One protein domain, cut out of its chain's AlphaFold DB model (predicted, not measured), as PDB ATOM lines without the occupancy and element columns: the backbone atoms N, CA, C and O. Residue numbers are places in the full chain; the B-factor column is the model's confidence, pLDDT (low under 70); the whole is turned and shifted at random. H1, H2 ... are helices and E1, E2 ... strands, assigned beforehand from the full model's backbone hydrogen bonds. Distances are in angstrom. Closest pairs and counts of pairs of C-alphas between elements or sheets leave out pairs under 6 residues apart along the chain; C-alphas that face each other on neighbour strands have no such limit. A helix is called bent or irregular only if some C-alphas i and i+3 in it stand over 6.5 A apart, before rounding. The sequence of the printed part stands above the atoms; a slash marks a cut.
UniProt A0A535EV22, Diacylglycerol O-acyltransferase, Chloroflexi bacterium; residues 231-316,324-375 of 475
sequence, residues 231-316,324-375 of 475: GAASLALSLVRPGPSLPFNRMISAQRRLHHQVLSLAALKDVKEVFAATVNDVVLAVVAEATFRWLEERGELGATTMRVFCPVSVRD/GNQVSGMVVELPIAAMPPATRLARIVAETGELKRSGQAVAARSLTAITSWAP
ATOM      1  N   GLY A 231      27.304 -28.726   9.919       45.66
ATOM      2  CA  GLY A 231      28.591 -29.238   9.433       45.66
ATOM      3  C   GLY A 231      29.221 -28.417   8.296       45.66
ATOM      4  O   GLY A 231      30.438 -28.245   8.276       45.66
ATOM      5  N   ALA A 232      28.419 -27.845   7.390       45.56
ATOM      6  CA  ALA A 232      28.905 -27.002   6.292       45.56
ATOM      7  C   ALA A 232      29.270 -25.597   6.754       45.56
ATOM      8  O   ALA A 232      30.322 -25.082   6.376       45.56
ATOM      9  N   ALA A 233      28.461 -25.020   7.643       47.06
ATOM     10  CA  ALA A 233      28.810 -23.778   8.320       47.06
ATOM     11  C   ALA A 233      30.083 -23.949   9.172       47.06
ATOM     12  O   ALA A 233      30.951 -23.083   9.145       47.06
ATOM     13  N   SER A 234      30.247 -25.083   9.864       52.03
ATOM     14  CA  SER A 234      31.448 -25.413  10.645       52.03
ATOM     15  C   SER A 234      32.698 -25.580   9.772       52.03
ATOM     16  O   SER A 234      33.747 -25.019  10.100       52.03
ATOM     17  N   LEU A 235      32.601 -26.284   8.638       54.09
ATOM     18  CA  LEU A 235      33.700 -26.409   7.675       54.09
ATOM     19  C   LEU A 235      34.055 -25.045   7.064       54.09
ATOM     20  O   LEU A 235      35.222 -24.664   7.067       54.09
ATOM     21  N   ALA A 236      33.060 -24.271   6.618       52.00
ATOM     22  CA  ALA A 236      33.266 -22.928   6.081       52.00
ATOM     23  C   ALA A 236      33.905 -21.989   7.118       52.00
ATOM     24  O   ALA A 236      34.882 -21.313   6.811       52.00
ATOM     25  N   LEU A 237      33.431 -21.993   8.369       56.25
ATOM     26  CA  LEU A 237      33.988 -21.179   9.452       56.25
ATOM     27  C   LEU A 237      35.414 -21.613   9.820       56.25
ATOM     28  O   LEU A 237      36.287 -20.770  10.043       56.25
ATOM     29  N   SER A 238      35.680 -22.921   9.832       58.03
ATOM     30  CA  SER A 238      37.027 -23.469  10.017       58.03
ATOM     31  C   SER A 238      37.954 -22.992   8.899       58.03
ATOM     32  O   SER A 238      39.073 -22.554   9.162       58.03
ATOM     33  N   LEU A 239      37.474 -22.989   7.660       57.66
ATOM     34  CA  LEU A 239      38.173 -22.476   6.487       57.66
ATOM     35  C   LEU A 239      38.203 -20.943   6.400       57.66
ATOM     36  O   LEU A 239      38.699 -20.430   5.405       57.66
ATOM     37  N   VAL A 240      37.710 -20.198   7.393       56.94
ATOM     38  CA  VAL A 240      37.855 -18.731   7.489       56.94
ATOM     39  C   VAL A 240      38.909 -18.340   8.531       56.94
ATOM     40  O   VAL A 240      39.585 -17.323   8.366       56.94
ATOM     41  N   ARG A 241      39.112 -19.159   9.572       62.84
ATOM     42  CA  ARG A 241      40.115 -18.898  10.617       62.84
ATOM     43  C   ARG A 241      41.545 -19.119  10.088       62.84
ATOM     44  O   ARG A 241      41.780 -20.154   9.457       62.84
ATOM     45  N   PRO A 242      42.493 -18.194  10.337       63.81
ATOM     46  CA  PRO A 242      43.898 -18.402   9.991       63.81
ATOM     47  C   PRO A 242      44.470 -19.593  10.776       63.81
ATOM     48  O   PRO A 242      44.182 -19.749  11.961       63.81
ATOM     49  N   GLY A 243      45.230 -20.457  10.098       67.94
ATOM     50  CA  GLY A 243      45.937 -21.578  10.727       67.94
ATOM     51  C   GLY A 243      47.260 -21.148  11.376       67.94
ATOM     52  O   GLY A 243      47.697 -20.010  11.176       67.94
ATOM     53  N   PRO A 244      47.914 -22.040  12.142       76.75
ATOM     54  CA  PRO A 244      49.268 -21.792  12.627       76.75
ATOM     55  C   PRO A 244      50.222 -21.633  11.437       76.75
ATOM     56  O   PRO A 244      50.085 -22.321  10.429       76.75
ATOM     57  N   SER A 245      51.191 -20.726  11.544       78.38
ATOM     58  CA  SER A 245      52.221 -20.559  10.513       78.38
ATOM     59  C   SER A 245      53.304 -21.618  10.711       78.38
ATOM     60  O   SER A 245      53.944 -21.635  11.763       78.38
ATOM     61  N   LEU A 246      53.508 -22.497   9.724       86.19
ATOM     62  CA  LEU A 246      54.610 -23.464   9.722       86.19
ATOM     63  C   LEU A 246      55.628 -23.129   8.618       86.19
ATOM     64  O   LEU A 246      55.258 -22.557   7.589       86.19
ATOM     65  N   PRO A 247      56.914 -23.497   8.782       86.88
ATOM     66  CA  PRO A 247      57.999 -23.095   7.874       86.88
ATOM     67  C   PRO A 247      57.821 -23.498   6.402       86.88
ATOM     68  O   PRO A 247      58.436 -22.897   5.516       86.88
ATOM     69  N   PHE A 248      57.002 -24.518   6.125       85.44
ATOM     70  CA  PHE A 248      56.716 -25.000   4.772       85.44
ATOM     71  C   PHE A 248      55.533 -24.293   4.094       85.44
ATOM     72  O   PHE A 248      55.408 -24.393   2.876       85.44
ATOM     73  N   ASN A 249      54.731 -23.512   4.825       83.81
ATOM     74  CA  ASN A 249      53.597 -22.747   4.292       83.81
ATOM     75  C   ASN A 249      54.051 -21.392   3.717       83.81
ATOM     76  O   ASN A 249      53.665 -20.309   4.174       83.81
ATOM     77  N   ARG A 250      54.942 -21.462   2.724       80.81
ATOM     78  CA  ARG A 250      55.592 -20.317   2.073       80.81
ATOM     79  C   ARG A 250      55.489 -20.404   0.552       80.81
ATOM     80  O   ARG A 250      55.127 -21.438  -0.004       80.81
ATOM     81  N   MET A 251      55.883 -19.325  -0.125       82.00
ATOM     82  CA  MET A 251      56.029 -19.328  -1.579       82.00
ATOM     83  C   MET A 251      56.988 -20.448  -2.007       82.00
ATOM     84  O   MET A 251      58.087 -20.578  -1.462       82.00
ATOM     85  N   ILE A 252      56.561 -21.238  -2.988       85.94
ATOM     86  CA  ILE A 252      57.319 -22.360  -3.545       85.94
ATOM     87  C   ILE A 252      57.840 -22.014  -4.943       85.94
ATOM     88  O   ILE A 252      57.368 -21.076  -5.580       85.94
ATOM     89  N   SER A 253      58.818 -22.785  -5.413       90.62
ATOM     90  CA  SER A 253      59.213 -22.800  -6.826       90.62
ATOM     91  C   SER A 253      58.531 -23.963  -7.550       90.62
ATOM     92  O   SER A 253      57.920 -24.814  -6.903       90.62
ATOM     93  N   ALA A 254      58.703 -24.056  -8.871       90.50
ATOM     94  CA  ALA A 254      58.262 -25.212  -9.656       90.50
ATOM     95  C   ALA A 254      59.013 -26.515  -9.309       90.50
ATOM     96  O   ALA A 254      58.524 -27.598  -9.602       90.50
ATOM     97  N   GLN A 255      60.178 -26.435  -8.651       93.06
ATOM     98  CA  GLN A 255      60.970 -27.619  -8.311       93.06
ATOM     99  C   GLN A 255      60.199 -28.552  -7.377       93.06
ATOM    100  O   GLN A 255      59.528 -28.109  -6.437       93.06
ATOM    101  N   ARG A 256      60.302 -29.856  -7.625       92.56
ATOM    102  CA  ARG A 256      59.658 -30.891  -6.815       92.56
ATOM    103  C   ARG A 256      60.699 -31.799  -6.190       92.56
ATOM    104  O   ARG A 256      61.824 -31.920  -6.661       92.56
ATOM    105  N   ARG A 257      60.313 -32.436  -5.092       93.06
ATOM    106  CA  ARG A 257      61.060 -33.541  -4.502       93.06
ATOM    107  C   ARG A 257      60.053 -34.559  -4.012       93.06
ATOM    108  O   ARG A 257      59.246 -34.249  -3.141       93.06
ATOM    109  N   LEU A 258      60.109 -35.754  -4.586       91.44
ATOM    110  CA  LEU A 258      59.272 -36.867  -4.170       91.44
ATOM    111  C   LEU A 258      60.029 -37.711  -3.144       91.44
ATOM    112  O   LEU A 258      61.210 -38.008  -3.325       91.44
ATOM    113  N   HIS A 259      59.328 -38.119  -2.093       91.69
ATOM    114  CA  HIS A 259      59.761 -39.150  -1.156       91.69
ATOM    115  C   HIS A 259      58.617 -40.133  -0.970       91.69
ATOM    116  O   HIS A 259      57.461 -39.725  -0.907       91.69
ATOM    117  N   HIS A 260      58.943 -41.417  -0.879       89.94
ATOM    118  CA  HIS A 260      57.978 -42.465  -0.571       89.94
ATOM    119  C   HIS A 260      58.558 -43.360   0.526       89.94
ATOM    120  O   HIS A 260      59.776 -43.496   0.647       89.94
ATOM    121  N   GLN A 261      57.676 -43.975   1.308       90.50
ATOM    122  CA  GLN A 261      58.031 -44.984   2.295       90.50
ATOM    123  C   GLN A 261      56.970 -46.079   2.275       90.50
ATOM    124  O   GLN A 261      55.774 -45.791   2.292       90.50
ATOM    125  N   VAL A 262      57.412 -47.334   2.268       90.38
ATOM    126  CA  VAL A 262      56.520 -48.493   2.351       90.38
ATOM    127  C   VAL A 262      56.347 -48.879   3.815       90.38
ATOM    128  O   VAL A 262      57.328 -49.020   4.548       90.38
ATOM    129  N   LEU A 263      55.092 -49.042   4.233       91.69
ATOM    130  CA  LEU A 263      54.702 -49.493   5.567       91.69
ATOM    131  C   LEU A 263      53.809 -50.730   5.447       91.69
ATOM    132  O   LEU A 263      52.984 -50.830   4.539       91.69
ATOM    133  N   SER A 264      53.946 -51.669   6.386       93.06
ATOM    134  CA  SER A 264      53.083 -52.851   6.433       93.06
ATOM    135  C   SER A 264      51.667 -52.461   6.851       93.06
ATOM    136  O   SER A 264      51.443 -51.991   7.968       93.06
ATOM    137  N   LEU A 265      50.687 -52.721   5.982       90.69
ATOM    138  CA  LEU A 265      49.276 -52.535   6.322       90.69
ATOM    139  C   LEU A 265      48.850 -53.431   7.496       90.69
ATOM    140  O   LEU A 265      47.984 -53.032   8.271       90.69
ATOM    141  N   ALA A 266      49.449 -54.618   7.638       94.50
ATOM    142  CA  ALA A 266      49.192 -55.491   8.781       94.50
ATOM    143  C   ALA A 266      49.617 -54.806  10.087       94.50
ATOM    144  O   ALA A 266      48.796 -54.674  10.985       94.50
ATOM    145  N   ALA A 267      50.818 -54.219  10.125       94.88
ATOM    146  CA  ALA A 267      51.289 -53.485  11.299       94.88
ATOM    147  C   ALA A 267      50.385 -52.285  11.641       94.88
ATOM    148  O   ALA A 267      50.080 -52.046  12.807       94.88
ATOM    149  N   LEU A 268      49.899 -51.544  10.635       94.12
ATOM    150  CA  LEU A 268      48.943 -50.453  10.871       94.12
ATOM    151  C   LEU A 268      47.605 -50.965  11.425       94.12
ATOM    152  O   LEU A 268      47.002 -50.303  12.270       94.12
ATOM    153  N   LYS A 269      47.132 -52.129  10.961       94.25
ATOM    154  CA  LYS A 269      45.921 -52.775  11.488       94.25
ATOM    155  C   LYS A 269      46.126 -53.234  12.929       94.25
ATOM    156  O   LYS A 269      45.247 -52.969  13.737       94.25
ATOM    157  N   ASP A 270      47.272 -53.815  13.267       96.38
ATOM    158  CA  ASP A 270      47.571 -54.242  14.638       96.38
ATOM    159  C   ASP A 270      47.506 -53.054  15.611       96.38
ATOM    160  O   ASP A 270      46.854 -53.126  16.652       96.38
ATOM    161  N   VAL A 271      48.092 -51.908  15.232       95.44
ATOM    162  CA  VAL A 271      48.003 -50.669  16.025       95.44
ATOM    163  C   VAL A 271      46.557 -50.192  16.144       95.44
ATOM    164  O   VAL A 271      46.123 -49.825  17.236       95.44
ATOM    165  N   LYS A 272      45.790 -50.199  15.046       93.75
ATOM    166  CA  LYS A 272      44.392 -49.750  15.085       93.75
ATOM    167  C   LYS A 272      43.575 -50.576  16.098       93.75
ATOM    168  O   LYS A 272      42.778 -49.992  16.823       93.75
ATOM    169  N   GLU A 273      43.773 -51.898  16.154       94.31
ATOM    170  CA  GLU A 273      43.004 -52.792  17.030       94.31
ATOM    171  C   GLU A 273      43.356 -52.548  18.504       94.31
ATOM    172  O   GLU A 273      42.462 -52.390  19.333       94.31
ATOM    173  N   VAL A 274      44.647 -52.410  18.829       95.06
ATOM    174  CA  VAL A 274      45.113 -52.154  20.207       95.06
ATOM    175  C   VAL A 274      44.585 -50.830  20.765       95.06
ATOM    176  O   VAL A 274      44.249 -50.745  21.944       95.06
ATOM    177  N   PHE A 275      44.506 -49.791  19.931       92.88
ATOM    178  CA  PHE A 275      44.118 -48.441  20.353       92.88
ATOM    179  C   PHE A 275      42.665 -48.076  20.016       92.88
ATOM    180  O   PHE A 275      42.298 -46.908  20.146       92.88
ATOM    181  N   ALA A 276      41.848 -49.045  19.579       92.75
ATOM    182  CA  ALA A 276      40.469 -48.830  19.125       92.75
ATOM    183  C   ALA A 276      40.339 -47.662  18.118       92.75
ATOM    184  O   ALA A 276      39.401 -46.864  18.160       92.75
ATOM    185  N   ALA A 277      41.315 -47.554  17.218       94.94
ATOM    186  CA  ALA A 277      41.450 -46.491  16.231       94.94
ATOM    187  C   ALA A 277      41.094 -46.991  14.820       94.94
ATOM    188  O   ALA A 277      40.981 -48.190  14.559       94.94
ATOM    189  N   THR A 278      40.952 -46.081  13.858       92.38
ATOM    190  CA  THR A 278      40.909 -46.442  12.433       92.38
ATOM    191  C   THR A 278      42.308 -46.410  11.819       92.38
ATOM    192  O   THR A 278      43.215 -45.764  12.338       92.38
ATOM    193  N   VAL A 279      42.496 -47.062  10.665       90.31
ATOM    194  CA  VAL A 279      43.771 -46.986   9.920       90.31
ATOM    195  C   VAL A 279      44.130 -45.533   9.583       90.31
ATOM    196  O   VAL A 279      45.296 -45.162   9.671       90.31
ATOM    197  N   ASN A 280      43.137 -44.693   9.263       88.94
ATOM    198  CA  ASN A 280      43.358 -43.271   8.994       88.94
ATOM    199  C   ASN A 280      43.904 -42.535  10.223       88.94
ATOM    200  O   ASN A 280      44.812 -41.726  10.072       88.94
ATOM    201  N   ASP A 281      43.408 -42.838  11.425       94.56
ATOM    202  CA  ASP A 281      43.895 -42.204  12.659       94.56
ATOM    203  C   ASP A 281      45.365 -42.564  12.917       94.56
ATOM    204  O   ASP A 281      46.168 -41.700  13.265       94.56
ATOM    205  N   VAL A 282      45.743 -43.825  12.668       96.06
ATOM    206  CA  VAL A 282      47.138 -44.279  12.781       96.06
ATOM    207  C   VAL A 282      48.031 -43.573  11.756       96.06
ATOM    208  O   VAL A 282      49.104 -43.092  12.113       96.06
ATOM    209  N   VAL A 283      47.588 -43.444  10.501       93.75
ATOM    210  CA  VAL A 283      48.333 -42.711   9.459       93.75
ATOM    211  C   VAL A 283      48.506 -41.236   9.836       93.75
ATOM    212  O   VAL A 283      49.616 -40.714   9.750       93.75
ATOM    213  N   LEU A 284      47.451 -40.570  10.315       95.50
ATOM    214  CA  LEU A 284      47.528 -39.181  10.779       95.50
ATOM    215  C   LEU A 284      48.485 -39.026  11.970       95.50
ATOM    216  O   LEU A 284      49.223 -38.044  12.031       95.50
ATOM    217  N   ALA A 285      48.536 -40.002  12.881       97.00
ATOM    218  CA  ALA A 285      49.492 -40.005  13.987       97.00
ATOM    219  C   ALA A 285      50.947 -40.129  13.510       97.00
ATOM    220  O   ALA A 285      51.818 -39.424  14.027       97.00
ATOM    221  N   VAL A 286      51.206 -40.967  12.499       96.25
ATOM    222  CA  VAL A 286      52.527 -41.083  11.859       96.25
ATOM    223  C   VAL A 286      52.921 -39.770  11.189       96.25
ATOM    224  O   VAL A 286      54.034 -39.296  11.407       96.25
ATOM    225  N   VAL A 287      52.014 -39.143  10.432       95.94
ATOM    226  CA  VAL A 287      52.262 -37.837   9.796       95.94
ATOM    227  C   VAL A 287      52.564 -36.768  10.847       95.94
ATOM    228  O   VAL A 287      53.542 -36.039  10.716       95.94
ATOM    229  N   ALA A 288      51.778 -36.705  11.922       97.38
ATOM    230  CA  ALA A 288      52.001 -35.758  13.008       97.38
ATOM    231  C   ALA A 288      53.375 -35.950  13.686       97.38
ATOM    232  O   ALA A 288      54.045 -34.971  14.002       97.38
ATOM    233  N   GLU A 289      53.822 -37.196  13.885       97.31
ATOM    234  CA  GLU A 289      55.156 -37.512  14.434       97.31
ATOM    235  C   GLU A 289      56.302 -37.221  13.489       97.31
ATOM    236  O   GLU A 289      57.288 -36.628  13.924       97.31
ATOM    237  N   ALA A 290      56.161 -37.553  12.212       96.06
ATOM    238  CA  ALA A 290      57.155 -37.191  11.217       96.06
ATOM    239  C   ALA A 290      57.330 -35.664  11.147       96.06
ATOM    240  O   ALA A 290      58.458 -35.179  11.189       96.06
ATOM    241  N   THR A 291      56.229 -34.905  11.125       96.00
ATOM    242  CA  THR A 291      56.275 -33.437  11.103       96.00
ATOM    243  C   THR A 291      56.880 -32.861  12.380       96.00
ATOM    244  O   THR A 291      57.733 -31.982  12.292       96.00
ATOM    245  N   PHE A 292      56.480 -33.354  13.559       96.75
ATOM    246  CA  PHE A 292      57.046 -32.907  14.836       96.75
ATOM    247  C   PHE A 292      58.567 -33.099  14.872       96.75
ATOM    248  O   PHE A 292      59.289 -32.128  15.082       96.75
ATOM    249  N   ARG A 293      59.051 -34.319  14.595       96.25
ATOM    250  CA  ARG A 293      60.491 -34.625  14.608       96.25
ATOM    251  C   ARG A 293      61.254 -33.805  13.579       96.25
ATOM    252  O   ARG A 293      62.298 -33.253  13.893       96.25
ATOM    253  N   TRP A 294      60.706 -33.667  12.373       95.62
ATOM    254  CA  TRP A 294      61.339 -32.887  11.315       95.62
ATOM    255  C   TRP A 294      61.467 -31.400  11.678       95.62
ATOM    256  O   TRP A 294      62.495 -30.790  11.392       95.62
ATOM    257  N   LEU A 295      60.462 -30.806  12.330       95.38
ATOM    258  CA  LEU A 295      60.532 -29.421  12.813       95.38
ATOM    259  C   LEU A 295      61.479 -29.273  14.011       95.38
ATOM    260  O   LEU A 295      62.217 -28.291  14.086       95.38
ATOM    261  N   GLU A 296      61.471 -30.237  14.933       95.62
ATOM    262  CA  GLU A 296      62.339 -30.258  16.112       95.62
ATOM    263  C   GLU A 296      63.820 -30.368  15.722       95.62
ATOM    264  O   GLU A 296      64.622 -29.539  16.148       95.62
ATOM    265  N   GLU A 297      64.174 -31.303  14.833       96.56
ATOM    266  CA  GLU A 297      65.536 -31.480  14.303       96.56
ATOM    267  C   GLU A 297      66.075 -30.213  13.619       96.56
ATOM    268  O   GLU A 297      67.285 -29.983  13.574       96.56
ATOM    269  N   ARG A 298      65.181 -29.370  13.094       94.81
ATOM    270  CA  ARG A 298      65.515 -28.101  12.435       94.81
ATOM    271  C   ARG A 298      65.532 -26.904  13.387       94.81
ATOM    272  O   ARG A 298      65.940 -25.823  12.970       94.81
ATOM    273  N   GLY A 299      65.077 -27.066  14.631       94.56
ATOM    274  CA  GLY A 299      64.871 -25.956  15.564       94.56
ATOM    275  C   GLY A 299      63.766 -24.986  15.122       94.56
ATOM    276  O   GLY A 299      63.792 -23.817  15.493       94.56
ATOM    277  N   GLU A 300      62.807 -25.451  14.314       92.69
ATOM    278  CA  GLU A 300      61.741 -24.636  13.709       92.69
ATOM    279  C   GLU A 300      60.352 -24.942  14.310       92.69
ATOM    280  O   GLU A 300      59.316 -24.659  13.701       92.69
ATOM    281  N   LEU A 301      60.307 -25.526  15.513       87.31
ATOM    282  CA  LEU A 301      59.071 -25.847  16.227       87.31
ATOM    283  C   LEU A 301      58.399 -24.571  16.777       87.31
ATOM    284  O   LEU A 301      58.523 -24.233  17.949       87.31
ATOM    285  N   GLY A 302      57.715 -23.828  15.902       84.25
ATOM    286  CA  GLY A 302      57.026 -22.573  16.239       84.25
ATOM    287  C   GLY A 302      55.559 -22.725  16.660       84.25
ATOM    288  O   GLY A 302      54.975 -21.782  17.190       84.25
ATOM    289  N   ALA A 303      54.953 -23.892  16.436       88.00
ATOM    290  CA  ALA A 303      53.564 -24.193  16.782       88.00
ATOM    291  C   ALA A 303      53.446 -25.608  17.363       88.00
ATOM    292  O   ALA A 303      54.269 -26.475  17.078       88.00
ATOM    293  N   THR A 304      52.409 -25.842  18.169       91.44
ATOM    294  CA  THR A 304      52.139 -27.142  18.810       91.44
ATOM    295  C   THR A 304      51.063 -27.956  18.096       91.44
ATOM    296  O   THR A 304      50.863 -29.130  18.424       91.44
ATOM    297  N   THR A 305      50.385 -27.366  17.110       92.81
ATOM    298  CA  THR A 305      49.369 -28.020  16.282       92.81
ATOM    299  C   THR A 305      49.539 -27.668  14.802       92.81
ATOM    300  O   THR A 305      50.166 -26.670  14.445       92.81
ATOM    301  N   MET A 306      49.023 -28.538  13.936       92.12
ATOM    302  CA  MET A 306      49.046 -28.422  12.482       92.12
ATOM    303  C   MET A 306      47.655 -28.742  11.940       92.12
ATOM    304  O   MET A 306      47.090 -29.784  12.256       92.12
ATOM    305  N   ARG A 307      47.111 -27.887  11.079       88.75
ATOM    306  CA  ARG A 307      45.810 -28.109  10.444       88.75
ATOM    307  C   ARG A 307      45.979 -28.910   9.165       88.75
ATOM    308  O   ARG A 307      46.696 -28.487   8.261       88.75
ATOM    309  N   VAL A 308      45.290 -30.037   9.065       86.62
ATOM    310  CA  VAL A 308      45.381 -30.944   7.924       86.62
ATOM    311  C   VAL A 308      44.036 -31.077   7.238       86.62
ATOM    312  O   VAL A 308      43.049 -31.455   7.864       86.62
ATOM    313  N   PHE A 309      43.996 -30.810   5.936       81.00
ATOM    314  CA  PHE A 309      42.836 -31.141   5.122       81.00
ATOM    315  C   PHE A 309      42.873 -32.622   4.740       81.00
ATOM    316  O   PHE A 309      43.826 -33.087   4.113       81.00
ATOM    317  N   CYS A 310      41.827 -33.350   5.116       78.81
ATOM    318  CA  CYS A 310      41.657 -34.765   4.815       78.81
ATOM    319  C   CYS A 310      40.419 -34.953   3.931       78.81
ATOM    320  O   CYS A 310      39.296 -34.844   4.440       78.81
ATOM    321  N   PRO A 311      40.588 -35.257   2.633       67.75
ATOM    322  CA  PRO A 311      39.503 -35.760   1.805       67.75
ATOM    323  C   PRO A 311      38.931 -37.055   2.400       67.75
ATOM    324  O   PRO A 311      39.674 -37.954   2.795       67.75
ATOM    325  N   VAL A 312      37.608 -37.166   2.455       59.28
ATOM    326  CA  VAL A 312      36.877 -38.354   2.896       59.28
ATOM    327  C   VAL A 312      35.938 -38.824   1.791       59.28
ATOM    328  O   VAL A 312      35.136 -38.061   1.251       59.28
ATOM    329  N   SER A 313      36.024 -40.108   1.449       50.50
ATOM    330  CA  SER A 313      35.091 -40.727   0.510       50.50
ATOM    331  C   SER A 313      33.735 -40.923   1.186       50.50
ATOM    332  O   SER A 313      33.608 -41.740   2.100       50.50
ATOM    333  N   VAL A 314      32.710 -40.210   0.724       43.16
ATOM    334  CA  VAL A 314      31.325 -40.460   1.141       43.16
ATOM    335  C   VAL A 314      30.806 -41.622   0.293       43.16
ATOM    336  O   VAL A 314      30.500 -41.452  -0.882       43.16
ATOM    337  N   ARG A 315      30.798 -42.838   0.846       38.75
ATOM    338  CA  ARG A 315      30.246 -44.010   0.151       38.75
ATOM    339  C   ARG A 315      28.734 -44.044   0.333       38.75
ATOM    340  O   ARG A 315      28.275 -44.185   1.462       38.75
ATOM    341  N   ASP A 316      27.993 -44.001  -0.770       34.69
ATOM    342  CA  ASP A 316      26.630 -44.530  -0.808       34.69
ATOM    343  C   ASP A 316      26.689 -46.014  -1.214       34.69
ATOM    344  O   ASP A 316      27.371 -46.388  -2.174       34.69
ATOM    345  N   GLY A 324      32.141 -40.344  -8.570       34.00
ATOM    346  CA  GLY A 324      31.698 -38.967  -8.757       34.00
ATOM    347  C   GLY A 324      32.690 -38.069  -8.029       34.00
ATOM    348  O   GLY A 324      33.264 -38.513  -7.032       34.00
ATOM    349  N   ASN A 325      32.864 -36.810  -8.446       39.84
ATOM    350  CA  ASN A 325      33.634 -35.805  -7.696       39.84
ATOM    351  C   ASN A 325      32.874 -35.363  -6.421       39.84
ATOM    352  O   ASN A 325      32.551 -34.200  -6.202       39.84
ATOM    353  N   GLN A 326      32.517 -36.340  -5.588       42.88
ATOM    354  CA  GLN A 326      31.893 -36.186  -4.280       42.88
ATOM    355  C   GLN A 326      32.994 -36.210  -3.219       42.88
ATOM    356  O   GLN A 326      32.986 -37.026  -2.295       42.88
ATOM    357  N   VAL A 327      33.994 -35.344  -3.388       44.41
ATOM    358  CA  VAL A 327      35.075 -35.195  -2.416       44.41
ATOM    359  C   VAL A 327      34.528 -34.391  -1.255       44.41
ATOM    360  O   VAL A 327      34.523 -33.167  -1.299       44.41
ATOM    361  N   SER A 328      34.052 -35.082  -0.220       54.44
ATOM    362  CA  SER A 328      33.867 -34.443   1.075       54.44
ATOM    363  C   SER A 328      35.190 -34.326   1.811       54.44
ATOM    364  O   SER A 328      36.122 -35.066   1.519       54.44
ATOM    365  N   GLY A 329      35.328 -33.368   2.720       65.00
ATOM    366  CA  GLY A 329      36.599 -33.107   3.385       65.00
ATOM    367  C   GLY A 329      36.401 -32.629   4.809       65.00
ATOM    368  O   GLY A 329      35.400 -31.994   5.126       65.00
ATOM    369  N   MET A 330      37.367 -32.937   5.666       74.75
ATOM    370  CA  MET A 330      37.437 -32.429   7.033       74.75
ATOM    371  C   MET A 330      38.776 -31.733   7.253       74.75
ATOM    372  O   MET A 330      39.785 -32.117   6.660       74.75
ATOM    373  N   VAL A 331      38.784 -30.709   8.103       81.50
ATOM    374  CA  VAL A 331      40.026 -30.086   8.569       81.50
ATOM    375  C   VAL A 331      40.291 -30.604   9.973       81.50
ATOM    376  O   VAL A 331      39.534 -30.298  10.885       81.50
ATOM    377  N   VAL A 332      41.347 -31.398  10.122       86.81
ATOM    378  CA  VAL A 332      41.745 -32.034  11.381       86.81
ATOM    379  C   VAL A 332      42.892 -31.243  11.994       86.81
ATOM    380  O   VAL A 332      43.866 -30.942  11.301       86.81
ATOM    381  N   GLU A 333      42.812 -30.917  13.280       91.25
ATOM    382  CA  GLU A 333      43.945 -30.334  13.996       91.25
ATOM    383  C   GLU A 333      44.833 -31.441  14.587       91.25
ATOM    384  O   GLU A 333      44.460 -32.151  15.518       91.25
ATOM    385  N   LEU A 334      46.026 -31.618  14.017       95.06
ATOM    386  CA  LEU A 334      46.990 -32.621  14.450       95.06
ATOM    387  C   LEU A 334      47.969 -32.039  15.479       95.06
ATOM    388  O   LEU A 334      48.580 -31.001  15.224       95.06
ATOM    389  N   PRO A 335      48.203 -32.719  16.612       96.19
ATOM    390  CA  PRO A 335      49.219 -32.312  17.578       96.19
ATOM    391  C   PRO A 335      50.641 -32.582  17.059       96.19
ATOM    392  O   PRO A 335      51.007 -33.726  16.795       96.19
ATOM    393  N   ILE A 336      51.473 -31.543  17.002       95.88
ATOM    394  CA  ILE A 336      52.888 -31.599  16.598       95.88
ATOM    395  C   ILE A 336      53.791 -31.111  17.740       95.88
ATOM    396  O   ILE A 336      54.551 -30.165  17.599       95.88
ATOM    397  N   ALA A 337      53.681 -31.737  18.909       95.12
ATOM    398  CA  ALA A 337      54.484 -31.410  20.089       95.12
ATOM    399  C   ALA A 337      55.062 -32.673  20.738       95.12
ATOM    400  O   ALA A 337      54.548 -33.779  20.524       95.12
ATOM    401  N   ALA A 338      56.091 -32.496  21.571       95.56
ATOM    402  CA  ALA A 338      56.719 -33.580  22.318       95.56
ATOM    403  C   ALA A 338      55.683 -34.284  23.207       95.56
ATOM    404  O   ALA A 338      55.109 -33.686  24.118       95.56
ATOM    405  N   MET A 339      55.410 -35.556  22.913       96.94
ATOM    406  CA  MET A 339      54.509 -36.404  23.693       96.94
ATOM    407  C   MET A 339      54.714 -37.880  23.338       96.94
ATOM    408  O   MET A 339      55.202 -38.180  22.247       96.94
ATOM    409  N   PRO A 340      54.285 -38.817  24.201       97.31
ATOM    410  CA  PRO A 340      54.282 -40.233  23.859       97.31
ATOM    411  C   PRO A 340      53.397 -40.532  22.628       97.31
ATOM    412  O   PRO A 340      52.289 -39.987  22.536       97.31
ATOM    413  N   PRO A 341      53.801 -41.444  21.719       95.12
ATOM    414  CA  PRO A 341      53.022 -41.784  20.522       95.12
ATOM    415  C   PRO A 341      51.588 -42.255  20.812       95.12
ATOM    416  O   PRO A 341      50.654 -41.865  20.116       95.12
ATOM    417  N   ALA A 342      51.392 -43.035  21.880       95.88
ATOM    418  CA  ALA A 342      50.071 -43.499  22.312       95.88
ATOM    419  C   ALA A 342      49.139 -42.335  22.692       95.88
ATOM    420  O   ALA A 342      47.981 -42.290  22.277       95.88
ATOM    421  N   THR A 343      49.659 -41.351  23.434       96.81
ATOM    422  CA  THR A 343      48.921 -40.131  23.786       96.81
ATOM    423  C   THR A 343      48.554 -39.336  22.540       96.81
ATOM    424  O   THR A 343      47.451 -38.796  22.454       96.81
ATOM    425  N   ARG A 344      49.458 -39.286  21.555       97.12
ATOM    426  CA  ARG A 344      49.192 -38.602  20.296       97.12
ATOM    427  C   ARG A 344      48.053 -39.240  19.515       97.12
ATOM    428  O   ARG A 344      47.137 -38.533  19.101       97.12
ATOM    429  N   LEU A 345      48.099 -40.559  19.346       97.38
ATOM    430  CA  LEU A 345      47.051 -41.304  18.654       97.38
ATOM    431  C   LEU A 345      45.695 -41.119  19.344       97.38
ATOM    432  O   LEU A 345      44.716 -40.814  18.673       97.38
ATOM    433  N   ALA A 346      45.643 -41.199  20.678       96.00
ATOM    434  CA  ALA A 346      44.408 -40.992  21.433       96.00
ATOM    435  C   ALA A 346      43.785 -39.600  21.200       96.00
ATOM    436  O   ALA A 346      42.571 -39.487  21.032       96.00
ATOM    437  N   ARG A 347      44.606 -38.540  21.133       96.31
ATOM    438  CA  ARG A 347      44.130 -37.182  20.806       96.31
ATOM    439  C   ARG A 347      43.557 -37.097  19.395       96.31
ATOM    440  O   ARG A 347      42.509 -36.492  19.207       96.31
ATOM    441  N   ILE A 348      44.218 -37.726  18.426       96.00
ATOM    442  CA  ILE A 348      43.753 -37.752  17.034       96.00
ATOM    443  C   ILE A 348      42.436 -38.524  16.917       96.00
ATOM    444  O   ILE A 348      41.524 -38.043  16.257       96.00
ATOM    445  N   VAL A 349      42.294 -39.669  17.593       94.69
ATOM    446  CA  VAL A 349      41.039 -40.445  17.618       94.69
ATOM    447  C   VAL A 349      39.886 -39.625  18.207       94.69
ATOM    448  O   VAL A 349      38.771 -39.664  17.684       94.69
ATOM    449  N   ALA A 350      40.138 -38.867  19.279       93.06
ATOM    450  CA  ALA A 350      39.134 -37.979  19.858       93.06
ATOM    451  C   ALA A 350      38.710 -36.882  18.862       93.06
ATOM    452  O   ALA A 350      37.514 -36.709  18.622       93.06
ATOM    453  N   GLU A 351      39.682 -36.214  18.234       90.44
ATOM    454  CA  GLU A 351      39.460 -35.154  17.244       90.44
ATOM    455  C   GLU A 351      38.675 -35.665  16.025       90.44
ATOM    456  O   GLU A 351      37.615 -35.139  15.683       90.44
ATOM    457  N   THR A 352      39.129 -36.746  15.383       88.62
ATOM    458  CA  THR A 352      38.441 -37.299  14.205       88.62
ATOM    459  C   THR A 352      37.059 -37.855  14.558       88.62
ATOM    460  O   THR A 352      36.149 -37.817  13.725       88.62
ATOM    461  N   GLY A 353      36.866 -38.340  15.789       85.56
ATOM    462  CA  GLY A 353      35.572 -38.755  16.323       85.56
ATOM    463  C   GLY A 353      34.569 -37.604  16.442       85.56
ATOM    464  O   GLY A 353      33.422 -37.752  16.011       85.56
ATOM    465  N   GLU A 354      34.990 -36.453  16.973       82.00
ATOM    466  CA  GLU A 354      34.166 -35.233  17.045       82.00
ATOM    467  C   GLU A 354      33.814 -34.700  15.651       82.00
ATOM    468  O   GLU A 354      32.654 -34.395  15.357       82.00
ATOM    469  N   LEU A 355      34.786 -34.666  14.737       74.06
ATOM    470  CA  LEU A 355      34.570 -34.202  13.365       74.06
ATOM    471  C   LEU A 355      33.551 -35.065  12.606       74.06
ATOM    472  O   LEU A 355      32.707 -34.530  11.882       74.06
ATOM    473  N   LYS A 356      33.558 -36.386  12.825       71.50
ATOM    474  CA  LYS A 356      32.536 -37.297  12.280       71.50
ATOM    475  C   LYS A 356      31.152 -37.031  12.878       71.50
ATOM    476  O   LYS A 356      30.181 -37.001  12.125       71.50
ATOM    477  N   ARG A 357      31.054 -36.795  14.195       70.81
ATOM    478  CA  ARG A 357      29.784 -36.464  14.874       70.81
ATOM    479  C   ARG A 357      29.208 -35.117  14.431       70.81
ATOM    480  O   ARG A 357      27.996 -34.996  14.296       70.81
ATOM    481  N   SER A 358      30.061 -34.127  14.169       62.94
ATOM    482  CA  SER A 358      29.650 -32.775  13.756       62.94
ATOM    483  C   SER A 358      29.127 -32.672  12.315       62.94
ATOM    484  O   SER A 358      28.613 -31.625  11.918       62.94
ATOM    485  N   GLY A 359      29.267 -33.729  11.506       57.94
ATOM    486  CA  GLY A 359      28.812 -33.741  10.115       57.94
ATOM    487  C   GLY A 359      29.689 -32.945   9.138       57.94
ATOM    488  O   GLY A 359      29.288 -32.778   7.987       57.94
ATOM    489  N   GLN A 360      30.890 -32.486   9.531       55.59
ATOM    490  CA  GLN A 360      31.830 -31.825   8.603       55.59
ATOM    491  C   GLN A 360      32.143 -32.702   7.380       55.59
ATOM    492  O   GLN A 360      32.182 -32.215   6.253       55.59
ATOM    493  N   ALA A 361      32.257 -34.017   7.590       50.28
ATOM    494  CA  ALA A 361      32.479 -35.016   6.547       50.28
ATOM    495  C   ALA A 361      31.342 -35.134   5.513       50.28
ATOM    496  O   ALA A 361      31.518 -35.826   4.516       50.28
ATOM    497  N   VAL A 362      30.189 -34.484   5.695       46.56
ATOM    498  CA  VAL A 362      29.048 -34.523   4.753       46.56
ATOM    499  C   VAL A 362      28.973 -33.242   3.901       46.56
ATOM    500  O   VAL A 362      28.292 -33.196   2.878       46.56
ATOM    501  N   ALA A 363      29.714 -32.200   4.281       45.72
ATOM    502  CA  ALA A 363      29.454 -30.833   3.854       45.72
ATOM    503  C   ALA A 363      30.094 -30.378   2.534       45.72
ATOM    504  O   ALA A 363      29.707 -29.327   2.025       45.72
ATOM    505  N   ALA A 364      31.055 -31.096   1.943       41.22
ATOM    506  CA  ALA A 364      31.689 -30.554   0.736       41.22
ATOM    507  C   ALA A 364      30.835 -30.693  -0.533       41.22
ATOM    508  O   ALA A 364      31.108 -29.993  -1.504       41.22
ATOM    509  N   ARG A 365      29.740 -31.476  -0.501       38.78
ATOM    510  CA  ARG A 365      28.673 -31.390  -1.521       38.78
ATOM    511  C   ARG A 365      28.156 -29.948  -1.688       38.78
ATOM    512  O   ARG A 365      27.672 -29.594  -2.756       38.78
ATOM    513  N   SER A 366      28.290 -29.114  -0.653       37.81
ATOM    514  CA  SER A 366      27.833 -27.723  -0.623       37.81
ATOM    515  C   SER A 366      28.882 -26.703  -1.085       37.81
ATOM    516  O   SER A 366      28.506 -25.584  -1.424       37.81
ATOM    517  N   LEU A 367      30.177 -27.049  -1.157       36.09
ATOM    518  CA  LEU A 367      31.197 -26.128  -1.692       36.09
ATOM    519  C   LEU A 367      31.038 -25.940  -3.210       36.09
ATOM    520  O   LEU A 367      31.212 -24.828  -3.707       36.09
ATOM    521  N   THR A 368      30.579 -26.978  -3.916       37.88
ATOM    522  CA  THR A 368      30.221 -26.929  -5.343       37.88
ATOM    523  C   THR A 368      29.056 -25.969  -5.623       37.88
ATOM    524  O   THR A 368      29.009 -25.350  -6.686       37.88
ATOM    525  N   ALA A 369      28.144 -25.792  -4.657       33.28
ATOM    526  CA  ALA A 369      26.998 -24.884  -4.771       33.28
ATOM    527  C   ALA A 369      27.388 -23.401  -4.608       33.28
ATOM    528  O   ALA A 369      26.723 -22.516  -5.144       33.28
ATOM    529  N   ILE A 370      28.495 -23.115  -3.912       31.67
ATOM    530  CA  ILE A 370      29.020 -21.747  -3.763       31.67
ATOM    531  C   ILE A 370      29.745 -21.314  -5.046       31.67
ATOM    532  O   ILE A 370      29.686 -20.148  -5.438       31.67
ATOM    533  N   THR A 371      30.371 -22.258  -5.755       34.69
ATOM    534  CA  THR A 371      31.017 -22.009  -7.049       34.69
ATOM    535  C   THR A 371      30.059 -22.035  -8.230       34.69
ATOM    536  O   THR A 371      30.506 -21.741  -9.315       34.69
ATOM    537  N   SER A 372      28.773 -22.366  -8.105       35.75
ATOM    538  CA  SER A 372      27.877 -22.499  -9.272       35.75
ATOM    539  C   SER A 372      27.059 -21.244  -9.607       35.75
ATOM    540  O   SER A 372      26.284 -21.261 -10.558       35.75
ATOM    541  N   TRP A 373      27.189 -20.156  -8.835       29.58
ATOM    542  CA  TRP A 373      26.260 -19.015  -8.918       29.58
ATOM    543  C   TRP A 373      26.819 -17.739  -9.573       29.58
ATOM    544  O   TRP A 373      26.087 -16.770  -9.773       29.58
ATOM    545  N   ALA A 374      28.102 -17.719  -9.943       32.84
ATOM    546  CA  ALA A 374      28.725 -16.567 -10.597       32.84
ATOM    547  C   ALA A 374      28.926 -16.815 -12.111       32.84
ATOM    548  O   ALA A 374      29.195 -17.938 -12.520       32.84
ATOM    549  N   PRO A 375      28.780 -15.787 -12.965       44.25
ATOM    550  CA  PRO A 375      29.198 -15.844 -14.365       44.25
ATOM    551  C   PRO A 375      30.653 -16.323 -14.511       44.25
ATOM    552  O   PRO A 375      31.499 -15.954 -13.698       44.25
TER     553      PRO A 375
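This is residues 231 to 316 and 324 to 375 of the 475 residues of the protein "Diacylglycerol O-acyltransferase" of Chloroflexi bacterium (UniProt A0A535EV22). What is the main picture? A long ribbon of two antiparallel strands, E1 and E2, runs through the middle, with H4 packed on E2, H3 across one end of the ribbon, and H5 with H1 toward the other end. H2 makes a corner with H3 away from the ribbon, while residues 249 to 264, a long strap, and residues 369 to 375, a tail, stick out. What is it made of, and how large? The printed part has 138 residues with five named helices and two named strands, in the order H1 H2 H3 E1 E2 H4 H5, of mixed class, helices and strands. It is only just compact, close to loose, with a radius of gyration of the C-alphas of 16.8 A, and spans 48 by 39 by 26 A.

Where are the strands? E1 is residues 305 to 313, 24.8 A from first to last C-alpha, beginning at C-alpha 305 (49.369, -28.020, 16.282). E2 is residues 327 to 335, 24.7 A. Where are the helices? H3, residues 279 to 297, measures 27.1 A, and H4, residues 341 to 357, 24.5 A. H1 is residues 231 to 238, 10.2 A, beginning at (28.591, -29.238, 9.433), and H2 is residues 265 to 274, 14.5 A. H5, residues 360 to 370, 16.2 A, ends at (29.020, -21.747, -3.763) and is irregular: C-alphas 361 and 364 are 7.4 A apart.

How do the strands pair? E1 and E2 are antiparallel neighbours at 154 degrees, with N 308 and O 332 at 2.8 A within hydrogen-bond range. Which helices come near E2? The closest C-alphas are Leu 334 and Ile 348 of H4, 6.6 A, Leu 334 and Ala 288 of H3, 6.1 A, Ser 328 and Ala 364 of H5, 4.5 A, and Met 330 and Leu 235 of H1, 7.1 A. How do the helices meet? H3, with residues 281 to 289 alone, touches H4 at a steep tilt of 52 degrees, opposite ways, closest at C-alphas 285 and 345, 5.4 A. H2 touches H3, about perpendicular at 82 degrees, at C-alphas 272 and 279, 5.9 A; H1 touches H5, about perpendicular at 80 degrees, at C-alphas 231 and 360, 4.2 A. H2 and H4 are apart. What do the helix backbones show? In H1, H2, H3 and H4 every O i to N i+4 pair is within hydrogen-bond range; in H5 0 of 7 are, beside 5 of 8 O i to N i+3 pairs.

How far does it reach? The C-alphas farthest apart, those of Val 274 and Pro 375, are 52.6 A apart. Is anything missing or long? Residues 317 to 323 are not printed, and C-alphas 316 and 324 are 10.9 A apart across the cut. The link from H1 to H2 is long, 26 residues. Where is confidence low? Residues 231 to 243, 311 to 316, 324 to 329 and 358 to 375 have pLDDT under 70.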